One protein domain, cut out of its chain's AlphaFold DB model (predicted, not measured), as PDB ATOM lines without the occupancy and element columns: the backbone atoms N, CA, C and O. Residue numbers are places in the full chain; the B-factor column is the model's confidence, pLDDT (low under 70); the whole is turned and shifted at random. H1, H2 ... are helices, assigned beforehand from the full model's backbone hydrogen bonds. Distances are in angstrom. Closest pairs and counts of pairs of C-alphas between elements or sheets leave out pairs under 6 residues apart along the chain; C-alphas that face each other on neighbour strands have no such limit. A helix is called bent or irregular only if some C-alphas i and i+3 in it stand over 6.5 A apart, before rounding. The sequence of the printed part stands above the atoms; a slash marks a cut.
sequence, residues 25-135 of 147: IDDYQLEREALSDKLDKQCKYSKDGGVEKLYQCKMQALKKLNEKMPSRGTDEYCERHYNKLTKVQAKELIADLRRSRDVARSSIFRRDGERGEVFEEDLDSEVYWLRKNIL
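This is residues 25 to 135 of the 147 residues of an uncharacterized protein of Zooshikella ganghwensis (UniProt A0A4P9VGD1). Two lobes follow each other along an elongated outline: a hairpin of two helices, H1 and H2, and a second lobe in which H4 and H6 stand side by side, with H3 packed on H6. The hairpin's turn sticks out with residues 47 to 52, and short H5 is near one end of H6. The printed part has 111 residues with six named helices, H1 to H6 in that order, and no named strand: the class is all helix. It is loose, with a radius of gyration of the C-alphas of 16.8 A, and spans 57 by 30 by 19 A.

H1, residues 27 to 40, and H2, residues 50 to 68, form a helical hairpin: they touch at a shallow tilt of 30 degrees, opposite ways, H2 with residues 58 to 65 alone; their closest C-alphas, of Leu 39 and Ala 61, are 5.6 A apart. H3, residues 75 to 82, is apart from H1 and H2. It touches residues 126 to 130 of H6, residues 120 to 135, at a steep tilt of 68 degrees, only just short of about perpendicular; the closest C-alphas, of Cys 78 and Glu 126, are 6.3 A apart. H4, residues 87 to 101, touches H6 at a shallow tilt of 12 degrees, opposite ways; the closest C-alphas, of Arg 101 and Glu 120, are 4.9 A apart. H5, residues 107 to 112, is close to H6 but not clearly touching; the closest C-alphas, of Ser 107 and Glu 121, are 6.9 A apart. Every O i to N i+4 pair is within hydrogen-bond range in H1, H3 and H4, but 14 of 15 in H2, 11 of 12 in H6 and 0 of 2 in H5, where 2 of 3 O i to N i+3 pairs are.

H1 begins at C-alpha 27, (44.493, 69.932, 80.477), and is 19.8 A long; H2 is 28.0 A and H4 20.6 A. H5 is irregular, with C-alphas 108 and 111 8.1 A apart. H6, 21.1 A, ends at C-alpha 135, (62.408, 65.257, 99.547).

The C-alphas farthest apart, of Asp 48 and Val 88, are 57.6 A apart. The printed part has no cut, and no link is long. Residues 110 to 111 have pLDDT under 70.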
ATOM      1  N   ILE A  25      50.080  66.365  75.768       93.25
ATOM      2  CA  ILE A  25      49.035  67.365  75.999       93.25
ATOM      3  C   ILE A  25      48.532  67.267  77.434       93.25
ATOM      4  O   ILE A  25      48.272  66.167  77.927       93.25
ATOM      5  N   ASP A  26      48.376  68.416  78.081       93.94
ATOM      6  CA  ASP A  26      47.912  68.538  79.457       93.94
ATOM      7  C   ASP A  26      46.753  69.538  79.570       93.94
ATOM      8  O   ASP A  26      46.789  70.642  79.016       93.94
ATOM      9  N   ASP A  27      45.720  69.147  80.318       96.25
ATOM     10  CA  ASP A  27      44.493  69.932  80.477       96.25
ATOM     11  C   ASP A  27      44.752  71.302  81.120       96.25
ATOM     12  O   ASP A  27      44.146  72.298  80.718       96.25
ATOM     13  N   TYR A  28      45.704  71.402  82.055       95.88
ATOM     14  CA  TYR A  28      46.071  72.678  82.668       95.88
ATOM     15  C   TYR A  28      46.645  73.642  81.629       95.88
ATOM     16  O   TYR A  28      46.312  74.830  81.626       95.88
ATOM     17  N   GLN A  29      47.488  73.141  80.722       95.25
ATOM     18  CA  GLN A  29      48.057  73.961  79.656       95.25
ATOM     19  C   GLN A  29      47.005  74.350  78.617       95.25
ATOM     20  O   GLN A  29      46.984  75.507  78.188       95.25
ATOM     21  N   LEU A  30      46.082  73.446  78.272       96.19
ATOM     22  CA  LEU A  30      44.940  73.767  77.409       96.19
ATOM     23  C   LEU A  30      44.099  74.910  77.992       96.19
ATOM     24  O   LEU A  30      43.799  75.891  77.301       96.19
ATOM     25  N   GLU A  31      43.748  74.817  79.273       97.44
ATOM     26  CA  GLU A  31      42.988  75.851  79.978       97.44
ATOM     27  C   GLU A  31      43.760  77.171  80.065       97.44
ATOM     28  O   GLU A  31      43.201  78.250  79.822       97.44
ATOM     29  N   ARG A  32      45.063  77.100  80.358       96.38
ATOM     30  CA  ARG A  32      45.932  78.273  80.443       96.38
ATOM     31  C   ARG A  32      46.028  78.991  79.098       96.38
ATOM     32  O   ARG A  32      45.918  80.219  79.053       96.38
ATOM     33  N   GLU A  33      46.197  78.262  78.000       95.38
ATOM     34  CA  GLU A  33      46.193  78.831  76.651       95.38
ATOM     35  C   GLU A  33      44.839  79.438  76.284       95.38
ATOM     36  O   GLU A  33      44.787  80.537  75.734       95.38
ATOM     37  N   ALA A  34      43.730  78.777  76.627       96.88
ATOM     38  CA  ALA A  34      42.396  79.326  76.394       96.88
ATOM     39  C   ALA A  34      42.182  80.652  77.150       96.88
ATOM     40  O   ALA A  34      41.614  81.608  76.606       96.88
ATOM     41  N   LEU A  35      42.672  80.749  78.391       96.88
ATOM     42  CA  LEU A  35      42.655  81.993  79.159       96.88
ATOM     43  C   LEU A  35      43.586  83.050  78.550       96.88
ATOM     44  O   LEU A  35      43.197  84.217  78.467       96.88
ATOM     45  N   SER A  36      44.775  82.652  78.096       96.31
ATOM     46  CA  SER A  36      45.719  83.524  77.391       96.31
ATOM     47  C   SER A  36      45.075  84.148  76.153       96.31
ATOM     48  O   SER A  36      45.041  85.372  76.035       96.31
ATOM     49  N   ASP A  37      44.462  83.334  75.289       95.56
ATOM     50  CA  ASP A  37      43.757  83.786  74.082       95.56
ATOM     51  C   ASP A  37      42.632  84.768  74.422       95.56
ATOM     52  O   ASP A  37      42.428  85.778  73.743       95.56
ATOM     53  N   LYS A  38      41.875  84.483  75.487       96.69
ATOM     54  CA  LYS A  38      40.789  85.353  75.950       96.69
ATOM     55  C   LYS A  38      41.307  86.713  76.413       96.69
ATOM     56  O   LYS A  38      40.647  87.718  76.150       96.69
ATOM     57  N   LEU A  39      42.437  86.747  77.115       94.31
ATOM     58  CA  LEU A  39      43.043  87.983  77.606       94.31
ATOM     59  C   LEU A  39      43.705  88.769  76.468       94.31
ATOM     60  O   LEU A  39      43.505  89.978  76.386       94.31
ATOM     61  N   ASP A  40      44.410  88.101  75.550       92.12
ATOM     62  CA  ASP A  40      45.070  88.761  74.416       92.12
ATOM     63  C   ASP A  40      44.053  89.420  73.473       92.12
ATOM     64  O   ASP A  40      44.260  90.547  73.028       92.12
ATOM     65  N   LYS A  41      42.879  88.799  73.267       94.12
ATOM     66  CA  LYS A  41      41.762  89.381  72.493       94.12
ATOM     67  C   LYS A  41      41.248  90.720  73.036       94.12
ATOM     68  O   LYS A  41      40.592  91.464  72.303       94.12
ATOM     69  N   GLN A  42      41.504  91.034  74.307       92.94
ATOM     70  CA  GLN A  42      41.130  92.320  74.905       92.94
ATOM     71  C   GLN A  42      42.120  93.432  74.536       92.94
ATOM     72  O   GLN A  42      41.764  94.609  74.592       92.94
ATOM     73  N   CYS A  43      43.333  93.076  74.113       93.38
ATOM     74  CA  CYS A  43      44.367  94.017  73.724       93.38
ATOM     75  C   CYS A  43      44.243  94.382  72.245       93.38
ATOM     76  O   CYS A  43      44.546  93.593  71.352       93.38
ATOM     77  N   LYS A  44      43.797  95.613  71.977       90.56
ATOM     78  CA  LYS A  44      43.622  96.142  70.621       90.56
ATOM     79  C   LYS A  44      44.569  97.302  70.362       90.56
ATOM     80  O   LYS A  44      44.815  98.128  71.239       90.56
ATOM     81  N   TYR A  45      45.067  97.377  69.131       90.06
ATOM     82  CA  TYR A  45      45.812  98.541  68.671       90.06
ATOM     83  C   TYR A  45      44.917  99.786  68.702       90.06
ATOM     84  O   TYR A  45      43.767  99.742  68.263       90.06
ATOM     85  N   SER A  46      45.458 100.902  69.192       83.31
ATOM     86  CA  SER A  46      44.786 102.204  69.176       83.31
ATOM     87  C   SER A  46      45.668 103.224  68.465       83.31
ATOM     88  O   SER A  46      46.877 103.261  68.691       83.31
ATOM     89  N   LYS A  47      45.074 104.067  67.614       78.31
ATOM     90  CA  LYS A  47      45.821 105.113  66.895       78.31
ATOM     91  C   LYS A  47      46.412 106.154  67.858       78.31
ATOM     92  O   LYS A  47      47.549 106.560  67.668       78.31
ATOM     93  N   ASP A  48      45.704 106.469  68.944       78.81
ATOM     94  CA  ASP A  48      46.083 107.500  69.930       78.81
ATOM     95  C   ASP A  48      47.073 107.009  71.005       78.81
ATOM     96  O   ASP A  48      47.321 107.668  72.015       78.81
ATOM     97  N   GLY A  49      47.585 105.788  70.876       76.62
ATOM     98  CA  GLY A  49      48.557 105.216  71.811       76.62
ATOM     99  C   GLY A  49      49.576 104.281  71.186       76.62
ATOM    100  O   GLY A  49      50.516 103.868  71.864       76.62
ATOM    101  N   GLY A  50      49.390 103.950  69.909       91.56
ATOM    102  CA  GLY A  50      50.324 103.177  69.116       91.56
ATOM    103  C   GLY A  50      50.657 101.812  69.715       91.56
ATOM    104  O   GLY A  50      49.851 101.167  70.391       91.56
ATOM    105  N   VAL A  51      51.882 101.377  69.429       93.12
ATOM    106  CA  VAL A  51      52.441 100.083  69.843       93.12
ATOM    107  C   VAL A  51      52.662 100.016  71.355       93.12
ATOM    108  O   VAL A  51      52.467  98.957  71.944       93.12
ATOM    109  N   GLU A  52      52.987 101.138  72.000       93.44
ATOM    110  CA  GLU A  52      53.281 101.182  73.437       93.44
ATOM    111  C   GLU A  52      52.061 100.789  74.282       93.44
ATOM    112  O   GLU A  52      52.146  99.886  75.114       93.44
ATOM    113  N   LYS A  53      50.879 101.375  74.020       93.00
ATOM    114  CA  LYS A  53      49.651 100.981  74.741       93.00
ATOM    115  C   LYS A  53      49.284  99.513  74.497       93.00
ATOM    116  O   LYS A  53      48.790  98.846  75.407       93.00
ATOM    117  N   LEU A  54      49.530  98.999  73.289       93.75
ATOM    118  CA  LEU A  54      49.303  97.587  72.975       93.75
ATOM    119  C   LEU A  54      50.245  96.680  73.780       93.75
ATOM    120  O   LEU A  54      49.787  95.700  74.367       93.75
ATOM    121  N   TYR A  55      51.534  97.020  73.840       94.19
ATOM    122  CA  TYR A  55      52.529  96.291  74.625       94.19
ATOM    123  C   TYR A  55      52.173  96.284  76.115       94.19
ATOM    124  O   TYR A  55      52.098  95.215  76.722       94.19
ATOM    125  N   GLN A  56      51.850  97.446  76.689       95.50
ATOM    126  CA  GLN A  56      51.432  97.553  78.090       95.50
ATOM    127  C   GLN A  56      50.194  96.701  78.387       95.50
ATOM    128  O   GLN A  56      50.159  96.006  79.405       95.50
ATOM    129  N   CYS A  57      49.204  96.686  77.487       95.31
ATOM    130  CA  CYS A  57      48.044  95.806  77.620       95.31
ATOM    131  C   CYS A  57      48.453  94.328  77.649       95.31
ATOM    132  O   CYS A  57      48.036  93.600  78.551       95.31
ATOM    133  N   LYS A  58      49.303  93.887  76.710       95.50
ATOM    134  CA  LYS A  58      49.767  92.492  76.647       95.50
ATOM    135  C   LYS A  58      50.558  92.095  77.894       95.50
ATOM    136  O   LYS A  58      50.353  91.005  78.419       95.50
ATOM    137  N   MET A  59      51.387  92.989  78.432       96.44
ATOM    138  CA  MET A  59      52.105  92.748  79.688       96.44
ATOM    139  C   MET A  59      51.153  92.620  80.884       96.44
ATOM    140  O   MET A  59      51.318  91.725  81.712       96.44
ATOM    141  N   GLN A  60      50.117  93.461  80.965       96.50
ATOM    142  CA  GLN A  60      49.088  93.336  82.003       96.50
ATOM    143  C   GLN A  60      48.265  92.050  81.852       96.50
ATOM    144  O   GLN A  60      47.927  91.421  82.856       96.50
ATOM    145  N   ALA A  61      47.947  91.646  80.622       96.75
ATOM    146  CA  ALA A  61      47.279  90.384  80.326       96.75
ATOM    147  C   ALA A  61      48.130  89.185  80.770       96.75
ATOM    148  O   ALA A  61      47.628  88.327  81.493       96.75
ATOM    149  N   LEU A  62      49.421  89.169  80.427       95.44
ATOM    150  CA  LEU A  62      50.359  88.128  80.854       95.44
ATOM    151  C   LEU A  62      50.493  88.072  82.380       95.44
ATOM    152  O   LEU A  62      50.476  86.989  82.960       95.44
ATOM    153  N   LYS A  63      50.567  89.231  83.045       96.56
ATOM    154  CA  LYS A  63      50.589  89.298  84.510       96.56
ATOM    155  C   LYS A  63      49.335  88.658  85.112       96.56
ATOM    156  O   LYS A  63      49.451  87.764  85.942       96.56
ATOM    157  N   LYS A  64      48.145  89.049  84.637       96.50
ATOM    158  CA  LYS A  64      46.861  88.470  85.075       96.50
ATOM    159  C   LYS A  64      46.778  86.968  84.806       96.50
ATOM    160  O   LYS A  64      46.186  86.243  85.603       96.50
ATOM    161  N   LEU A  65      47.328  86.513  83.680       97.25
ATOM    162  CA  LEU A  65      47.405  85.097  83.344       97.25
ATOM    163  C   LEU A  65      48.256  84.356  84.374       97.25
ATOM    164  O   LEU A  65      47.745  83.437  84.995       97.25
ATOM    165  N   ASN A  66      49.494  84.793  84.613       95.81
ATOM    166  CA  ASN A  66      50.418  84.125  85.535       95.81
ATOM    167  C   ASN A  66      49.964  84.196  87.003       95.81
ATOM    168  O   ASN A  66      50.191  83.261  87.763       95.81
ATOM    169  N   GLU A  67      49.279  85.268  87.412       96.31
ATOM    170  CA  GLU A  67      48.669  85.356  88.746       96.31
ATOM    171  C   GLU A  67      47.603  84.267  88.949       96.31
ATOM    172  O   GLU A  67      47.557  83.623  90.002       96.31
ATOM    173  N   LYS A  68      46.758  84.033  87.936       96.56
ATOM    174  CA  LYS A  68      45.679  83.036  87.989       96.56
ATOM    175  C   LYS A  68      46.182  81.616  87.756       96.56
ATOM    176  O   LYS A  68      45.864  80.721  88.533       96.56
ATOM    177  N   MET A  69      46.962  81.437  86.702       97.56
ATOM    178  CA  MET A  69      47.468  80.171  86.191       97.56
ATOM    179  C   MET A  69      48.970  80.325  85.906       97.56
ATOM    180  O   MET A  69      49.350  80.661  84.775       97.56
ATOM    181  N   PRO A  70      49.826  80.175  86.939       96.75
ATOM    182  CA  PRO A  70      51.272  80.212  86.755       96.75
ATOM    183  C   PRO A  70      51.691  79.206  85.687       96.75
ATOM    184  O   PRO A  70      51.043  78.182  85.489       96.75
ATOM    185  N   SER A  71      52.752  79.528  84.953       95.19
ATOM    186  CA  SER A  71      53.257  78.601  83.943       95.19
ATOM    187  C   SER A  71      53.673  77.294  84.607       95.19
ATOM    188  O   SER A  71      54.262  77.306  85.686       95.19
ATOM    189  N   ARG A  72      53.388  76.176  83.941       94.88
ATOM    190  CA  ARG A  72      53.918  74.875  84.335       94.88
ATOM    191  C   ARG A  72      55.454  74.922  84.408       94.88
ATOM    192  O   ARG A  72      56.063  75.773  83.757       94.88
ATOM    193  N   GLY A  73      56.055  74.093  85.261       93.81
ATOM    194  CA  GLY A  73      57.501  74.105  85.497       93.81
ATOM    195  C   GLY A  73      58.025  75.258  86.365       93.81
ATOM    196  O   GLY A  73      59.193  75.231  86.741       93.81
ATOM    197  N   THR A  74      57.213  76.259  86.736       96.44
ATOM    198  CA  THR A  74      57.668  77.314  87.663       96.44
ATOM    199  C   THR A  74      57.501  76.914  89.124       96.44
ATOM    200  O   THR A  74      56.650  76.089  89.476       96.44
ATOM    201  N   ASP A  75      58.279  77.552  90.000       97.06
ATOM    202  CA  ASP A  75      58.181  77.361  91.448       97.06
ATOM    203  C   ASP A  75      56.760  77.648  91.959       97.06
ATOM    204  O   ASP A  75      56.247  76.892  92.782       97.06
ATOM    205  N   GLU A  76      56.086  78.684  91.443       97.75
ATOM    206  CA  GLU A  76      54.719  79.027  91.850       97.75
ATOM    207  C   GLU A  76      53.700  77.967  91.428       97.75
ATOM    208  O   GLU A  76      52.751  77.696  92.169       97.75
ATOM    209  N   TYR A  77      53.864  77.369  90.244       98.00
ATOM    210  CA  TYR A  77      53.022  76.253  89.821       98.00
ATOM    211  C   TYR A  77      53.218  75.061  90.756       98.00
ATOM    212  O   TYR A  77      52.239  74.549  91.309       98.00
ATOM    213  N   CYS A  78      54.474  74.681  90.995       98.06
ATOM    214  CA  CYS A  78      54.813  73.541  91.839       98.06
ATOM    215  C   CYS A  78      54.332  73.739  93.280       98.06
ATOM    216  O   CYS A  78      53.756  72.830  93.874       98.06
ATOM    217  N   GLU A  79      54.494  74.937  93.839       97.81
ATOM    218  CA  GLU A  79      54.006  75.252  95.179       97.81
ATOM    219  C   GLU A  79      52.482  75.124  95.264       97.81
ATOM    220  O   GLU A  79      51.969  74.527  96.209       97.81
ATOM    221  N   ARG A  80      51.735  75.615  94.267       97.06
ATOM    222  CA  ARG A  80      50.266  75.512  94.267       97.06
ATOM    223  C   ARG A  80      49.761  74.076  94.142       97.06
ATOM    224  O   ARG A  80      48.733  73.762  94.739       97.06
ATOM    225  N   HIS A  81      50.451  73.230  93.377       97.44
ATOM    226  CA  HIS A  81      49.968  71.885  93.049       97.44
ATOM    227  C   HIS A  81      50.523  70.804  93.982       97.44
ATOM    228  O   HIS A  81      49.823  69.839  94.285       97.44
ATOM    229  N   TYR A  82      51.759  70.953  94.464       97.81
ATOM    230  CA  TYR A  82      52.507  69.856  95.085       97.81
ATOM    231  C   TYR A  82      52.887  70.087  96.551       97.81
ATOM    232  O   TYR A  82      53.351  69.153  97.204       97.81
ATOM    233  N   ASN A  83      52.680  71.283  97.120       96.31
ATOM    234  CA  ASN A  83      53.123  71.593  98.492       96.31
ATOM    235  C   ASN A  83      52.541  70.683  99.589       96.31
ATOM    236  O   ASN A  83      53.122  70.574 100.667       96.31
ATOM    237  N   LYS A  84      51.406  70.030  99.325       97.38
ATOM    238  CA  LYS A  84      50.718  69.120 100.254       97.38
ATOM    239  C   LYS A  84      51.101  67.651 100.074       97.38
ATOM    240  O   LYS A  84      50.575  66.809 100.801       97.38
ATOM    241  N   LEU A  85      51.977  67.323  99.124       97.94
ATOM    242  CA  LEU A  85      52.383  65.941  98.895       97.94
ATOM    243  C   LEU A  85      53.257  65.422 100.038       97.94
ATOM    244  O   LEU A  85      54.161  66.095 100.536       97.94
ATOM    245  N   THR A  86      53.022  64.170 100.417       98.00
ATOM    246  CA  THR A  86      53.946  63.425 101.275       98.00
ATOM    247  C   THR A  86      55.205  63.030 100.500       98.00
ATOM    248  O   THR A  86      55.224  63.004  99.270       98.00
ATOM    249  N   LYS A  87      56.268  62.634 101.213       97.81
ATOM    250  CA  LYS A  87      57.500  62.136 100.572       97.81
ATOM    251  C   LYS A  87      57.273  60.911  99.681       97.81
ATOM    252  O   LYS A  87      58.005  60.741  98.714       97.81
ATOM    253  N   VAL A  88      56.304  60.053 100.010       97.88
ATOM    254  CA  VAL A  88      55.981  58.864  99.201       97.88
ATOM    255  C   VAL A  88      55.298  59.291  97.905       97.88
ATOM    256  O   VAL A  88      55.803  58.976  96.834       97.88
ATOM    257  N   GLN A  89      54.254  60.118  97.999       98.38
ATOM    258  CA  GLN A  89      53.550  60.652  96.825       98.38
ATOM    259  C   GLN A  89      54.474  61.468  95.914       98.38
ATOM    260  O   GLN A  89      54.376  61.385  94.698       98.38
ATOM    261  N   ALA A  90      55.408  62.235  96.485       98.12
ATOM    262  CA  ALA A  90      56.386  62.977  95.699       98.12
ATOM    263  C   ALA A  90      57.324  62.051  94.907       98.12
ATOM    264  O   ALA A  90      57.665  62.367  93.773       98.12
ATOM    265  N   LYS A  91      57.728  60.902  95.468       97.69
ATOM    266  CA  LYS A  91      58.548  59.914  94.746       97.69
ATOM    267  C   LYS A  91      57.778  59.253  93.605       97.69
ATOM    268  O   LYS A  91      58.345  59.071  92.534       97.69
ATOM    269  N   GLU A  92      56.511  58.918  93.837       98.12
ATOM    270  CA  GLU A  92      55.619  58.381  92.801       98.12
ATOM    271  C   GLU A  92      55.440  59.400  91.671       98.12
ATOM    272  O   GLU A  92      55.716  59.091  90.516       98.12
ATOM    273  N   LEU A  93      55.129  60.654  92.013       97.81
ATOM    274  CA  LEU A  93      54.990  61.730  91.036       97.81
ATOM    275  C   LEU A  93      56.286  61.977  90.251       97.81
ATOM    276  O   LEU A  93      56.232  62.163  89.043       97.81
ATOM    277  N   ILE A  94      57.461  61.936  90.890       97.12
ATOM    278  CA  ILE A  94      58.745  62.052  90.177       97.12
ATOM    279  C   ILE A  94      58.901  60.938  89.133       97.12
ATOM    280  O   ILE A  94      59.369  61.205  88.026       97.12
ATOM    281  N   ALA A  95      58.522  59.700  89.459       96.56
ATOM    282  CA  ALA A  95      58.576  58.599  88.501       96.56
ATOM    283  C   ALA A  95      57.609  58.825  87.326       96.56
ATOM    284  O   ALA A  95      57.954  58.534  86.183       96.56
ATOM    285  N   ASP A  96      56.426  59.377  87.586       96.31
ATOM    286  CA  ASP A  96      55.432  59.701  86.558       96.31
ATOM    287  C   ASP A  96      55.916  60.826  85.638       96.31
ATOM    288  O   ASP A  96      55.873  60.687  84.416       96.31
ATOM    289  N   LEU A  97      56.448  61.905  86.215       95.69
ATOM    290  CA  LEU A  97      56.998  63.037  85.470       95.69
ATOM    291  C   LEU A  97      58.174  62.610  84.589       95.69
ATOM    292  O   LEU A  97      58.229  63.008  83.431       95.69
ATOM    293  N   ARG A  98      59.067  61.746  85.090       94.69
ATOM    294  CA  ARG A  98      60.174  61.183  84.296       94.69
ATOM    295  C   ARG A  98      59.673  60.368  83.106       94.69
ATOM    296  O   ARG A  98      60.159  60.557  82.000       94.69
ATOM    297  N   ARG A  99      58.654  59.526  83.305       92.94
ATOM    298  CA  ARG A  99      58.043  58.759  82.207       92.94
ATOM    299  C   ARG A  99      57.410  59.663  81.152       92.94
ATOM    300  O   ARG A  99      57.539  59.384  79.965       92.94
ATOM    301  N   SER A 100      56.739  60.736  81.571       92.50
ATOM    302  CA  SER A 100      56.199  61.739  80.644       92.50
ATOM    303  C   SER A 100      57.310  62.492  79.916       92.50
ATOM    304  O   SER A 100      57.193  62.760  78.726       92.50
ATOM    305  N   ARG A 101      58.409  62.788  80.610       92.06
ATOM    306  CA  ARG A 101      59.570  63.498  80.074       92.06
ATOM    307  C   ARG A 101      60.308  62.677  79.026       92.06
ATOM    308  O   ARG A 101      60.692  63.228  78.009       92.06
ATOM    309  N   ASP A 102      60.399  61.364  79.206       89.94
ATOM    310  CA  ASP A 102      61.001  60.461  78.218       89.94
ATOM    311  C   ASP A 102      60.241  60.413  76.880       89.94
ATOM    312  O   ASP A 102      60.777  59.899  75.901       89.94
ATOM    313  N   VAL A 103      58.994  60.900  76.829       90.06
ATOM    314  CA  VAL A 103      58.183  60.951  75.599       90.06
ATOM    315  C   VAL A 103      57.866  62.366  75.114       90.06
ATOM    316  O   VAL A 103      57.499  62.520  73.946       90.06
ATOM    317  N   ALA A 104      57.978  63.362  75.995       90.38
ATOM    318  CA  ALA A 104      57.756  64.768  75.689       90.38
ATOM    319  C   ALA A 104      58.802  65.283  74.701       90.38
ATOM    320  O   ALA A 104      59.898  64.743  74.599       90.38
ATOM    321  N   ARG A 105      58.454  66.343  73.972       90.12
ATOM    322  CA  ARG A 105      59.411  67.057  73.126       90.12
ATOM    323  C   ARG A 105      60.144  68.108  73.944       90.12
ATOM    324  O   ARG A 105      59.575  68.703  74.858       90.12
ATOM    325  N   SER A 106      61.365  68.432  73.542       88.31
ATOM    326  CA  SER A 106      62.047  69.628  74.036       88.31
ATOM    327  C   SER A 106      61.416  70.913  73.486       88.31
ATOM    328  O   SER A 106      61.056  71.021  72.307       88.31
ATOM    329  N   SER A 107      61.370  71.936  74.339       86.25
ATOM    330  CA  SER A 107      60.920  73.292  74.017       86.25
ATOM    331  C   SER A 107      61.708  73.963  72.883       86.25
ATOM    332  O   SER A 107      61.219  74.920  72.274       86.25
ATOM    333  N   ILE A 108      62.895  73.459  72.522       83.75
ATOM    334  CA  ILE A 108      63.652  73.961  71.363       83.75
ATOM    335  C   ILE A 108      62.895  73.759  70.039       83.75
ATOM    336  O   ILE A 108      63.119  74.504  69.085       83.75
ATOM    337  N   PHE A 109      61.957  72.806  69.992       75.12
ATOM    338  CA  PHE A 109      61.119  72.504  68.827       75.12
ATOM    339  C   PHE A 109      59.736  73.178  68.876       75.12
ATOM    340  O   PHE A 109      58.855  72.868  68.077       75.12
ATOM    341  N   ARG A 110      59.542  74.168  69.762       69.94
ATOM    342  CA  ARG A 110      58.255  74.844  70.018       69.94
ATOM    343  C   ARG A 110      57.562  75.464  68.796       69.94
ATOM    344  O   ARG A 110      56.368  75.742  68.867       69.94
ATOM    345  N   ARG A 111      58.261  75.707  67.677       68.12
ATOM    346  CA  ARG A 111      57.617  76.200  66.437       68.12
ATOM    347  C   ARG A 111      56.555  75.240  65.902       68.12
ATOM    348  O   ARG A 111      55.581  75.718  65.331       68.12
ATOM    349  N   ASP A 112      56.719  73.947  66.156       72.88
ATOM    350  CA  ASP A 112      55.771  72.897  65.780       72.88
ATOM    351  C   ASP A 112      54.878  72.504  66.970       72.88
ATOM    352  O   ASP A 112      54.407  71.370  67.055       72.88
ATOM    353  N   GLY A 113      54.727  73.417  67.938       73.38
ATOM    354  CA  GLY A 113      54.019  73.228  69.201       73.38
ATOM    355  C   GLY A 113      52.533  72.933  69.023       73.38
ATOM    356  O   GLY A 113      51.845  73.651  68.295       73.38
ATOM    357  N   GLU A 114      52.031  71.914  69.716       88.56
ATOM    358  CA  GLU A 114      50.589  71.674  69.813       88.56
ATOM    359  C   GLU A 114      49.981  72.471  70.974       88.56
ATOM    360  O   GLU A 114      50.653  72.812  71.948       88.56
ATOM    361  N   ARG A 115      48.688  72.796  70.871       90.44
ATOM    362  CA  ARG A 115      47.980  73.484  71.958       90.44
ATOM    363  C   ARG A 115      47.932  72.604  73.197       90.44
ATOM    364  O   ARG A 115      47.499  71.458  73.112       90.44
ATOM    365  N   GLY A 116      48.291  73.172  74.341       92.19
ATOM    366  CA  GLY A 116      48.304  72.470  75.618       92.19
ATOM    367  C   GLY A 116      49.506  71.553  75.801       92.19
ATOM    368  O   GLY A 116      49.489  70.698  76.684       92.19
ATOM    369  N   GLU A 117      50.528  71.691  74.964       93.62
ATOM    370  CA  GLU A 117      51.718  70.864  75.055       93.62
ATOM    371  C   GLU A 117      52.561  71.185  76.298       93.62
ATOM    372  O   GLU A 117      52.734  72.341  76.696       93.62
ATOM    373  N   VAL A 118      53.102  70.125  76.888       93.88
ATOM    374  CA  VAL A 118      54.094  70.141  77.960       93.88
ATOM    375  C   VAL A 118      55.425  69.682  77.390       93.88
ATOM    376  O   VAL A 118      55.492  68.654  76.711       93.88
ATOM    377  N   PHE A 119      56.482  70.429  77.694       93.25
ATOM    378  CA  PHE A 119      57.825  70.125  77.215       93.25
ATOM    379  C   PHE A 119      58.665  69.416  78.282       93.25
ATOM    380  O   PHE A 119      58.366  69.465  79.477       93.25
ATOM    381  N   GLU A 120      59.746  68.767  77.845       93.38
ATOM    382  CA  GLU A 120      60.716  68.097  78.724       93.38
ATOM    383  C   GLU A 120      61.188  69.007  79.872       93.38
ATOM    384  O   GLU A 120      61.273  68.577  81.020       93.38
ATOM    385  N   GLU A 121      61.441  70.284  79.580       93.19
ATOM    386  CA  GLU A 121      61.977  71.255  80.533       93.19
ATOM    387  C   GLU A 121      60.974  71.631  81.632       93.19
ATOM    388  O   GLU A 121      61.378  71.910  82.765       93.19
ATOM    389  N   ASP A 122      59.673  71.608  81.323       95.00
ATOM    390  CA  ASP A 122      58.618  71.838  82.316       95.00
ATOM    391  C   ASP A 122      58.634  70.709  83.359       95.00
ATOM    392  O   ASP A 122      58.601  70.953  84.568       95.00
ATOM    393  N   LEU A 123      58.752  69.467  82.882       95.75
ATOM    394  CA  LEU A 123      58.763  68.258  83.707       95.75
ATOM    395  C   LEU A 123      60.056  68.141  84.524       95.75
ATOM    396  O   LEU A 123      60.006  67.811  85.711       95.75
ATOM    397  N   ASP A 124      61.203  68.465  83.924       94.38
ATOM    398  CA  ASP A 124      62.495  68.494  84.616       94.38
ATOM    399  C   ASP A 124      62.490  69.522  85.758       94.38
ATOM    400  O   ASP A 124      62.952  69.232  86.868       94.38
ATOM    401  N   SER A 125      61.891  70.693  85.527       95.69
ATOM    402  CA  SER A 125      61.764  71.739  86.547       95.69
ATOM    403  C   SER A 125      60.865  71.301  87.712       95.69
ATOM    404  O   SER A 125      61.205  71.519  88.879       95.69
ATOM    405  N   GLU A 126      59.759  70.606  87.433       96.94
ATOM    406  CA  GLU A 126      58.880  70.036  88.467       96.94
ATOM    407  C   GLU A 126      59.577  68.951  89.293       96.94
ATOM    408  O   GLU A 126      59.501  68.959  90.528       96.94
ATOM    409  N   VAL A 127      60.302  68.040  88.638       96.69
ATOM    410  CA  VAL A 127      61.093  67.003  89.316       96.69
ATOM    411  C   VAL A 127      62.132  67.645  90.233       96.69
ATOM    412  O   VAL A 127      62.254  67.249  91.399       96.69
ATOM    413  N   TYR A 128      62.854  68.655  89.744       95.12
ATOM    414  CA  TYR A 128      63.818  69.404  90.546       95.12
ATOM    415  C   TYR A 128      63.148  70.034  91.775       95.12
ATOM    416  O   TYR A 128      63.629  69.872  92.905       95.12
ATOM    417  N   TRP A 129      62.002  70.693  91.586       96.88
ATOM    418  CA  TRP A 129      61.264  71.321  92.676       96.88
ATOM    419  C   TRP A 129      60.836  70.302  93.736       96.88
ATOM    420  O   TRP A 129      61.033  70.550  94.926       96.88
ATOM    421  N   LEU A 130      60.309  69.139  93.339       97.25
ATOM    422  CA  LEU A 130      59.889  68.074  94.259       97.25
ATOM    423  C   LEU A 130      61.067  67.525  95.075       97.25
ATOM    424  O   LEU A 130      60.976  67.410  96.306       97.25
ATOM    425  N   ARG A 131      62.196  67.237  94.416       96.06
ATOM    426  CA  ARG A 131      63.422  66.744  95.067       96.06
ATOM    427  C   ARG A 131      63.956  67.753  96.086       96.06
ATOM    428  O   ARG A 131      64.251  67.394  97.229       96.06
ATOM    429  N   LYS A 132      64.006  69.034  95.713       95.69
ATOM    430  CA  LYS A 132      64.485  70.126  96.571       95.69
ATOM    431  C   LYS A 132      63.532  70.426  97.731       95.69
ATOM    432  O   LYS A 132      63.963  70.533  98.881       95.69
ATOM    433  N   ASN A 133      62.239  70.579  97.454       96.75
ATOM    434  CA  ASN A 133      61.288  71.154  98.404       96.75
ATOM    435  C   ASN A 133      60.564  70.114  99.257       96.75
ATOM    436  O   ASN A 133      60.317  70.396 100.431       96.75
ATOM    437  N   ILE A 134      60.285  68.919  98.731       97.38
ATOM    438  CA  ILE A 134      59.578  67.863  99.470       97.38
ATOM    439  C   ILE A 134      60.555  66.809  99.998       97.38
ATOM    440  O   ILE A 134      60.537  66.482 101.190       97.38
ATOM    441  N   LEU A 135      61.450  66.297  99.144       96.31
ATOM    442  CA  LEU A 135      62.408  65.257  99.547       96.31
ATOM    443  C   LEU A 135      63.606  65.812 100.333       96.31
ATOM    444  O   LEU A 135      64.191  65.074 101.129       96.31
TER     445      LEU A 135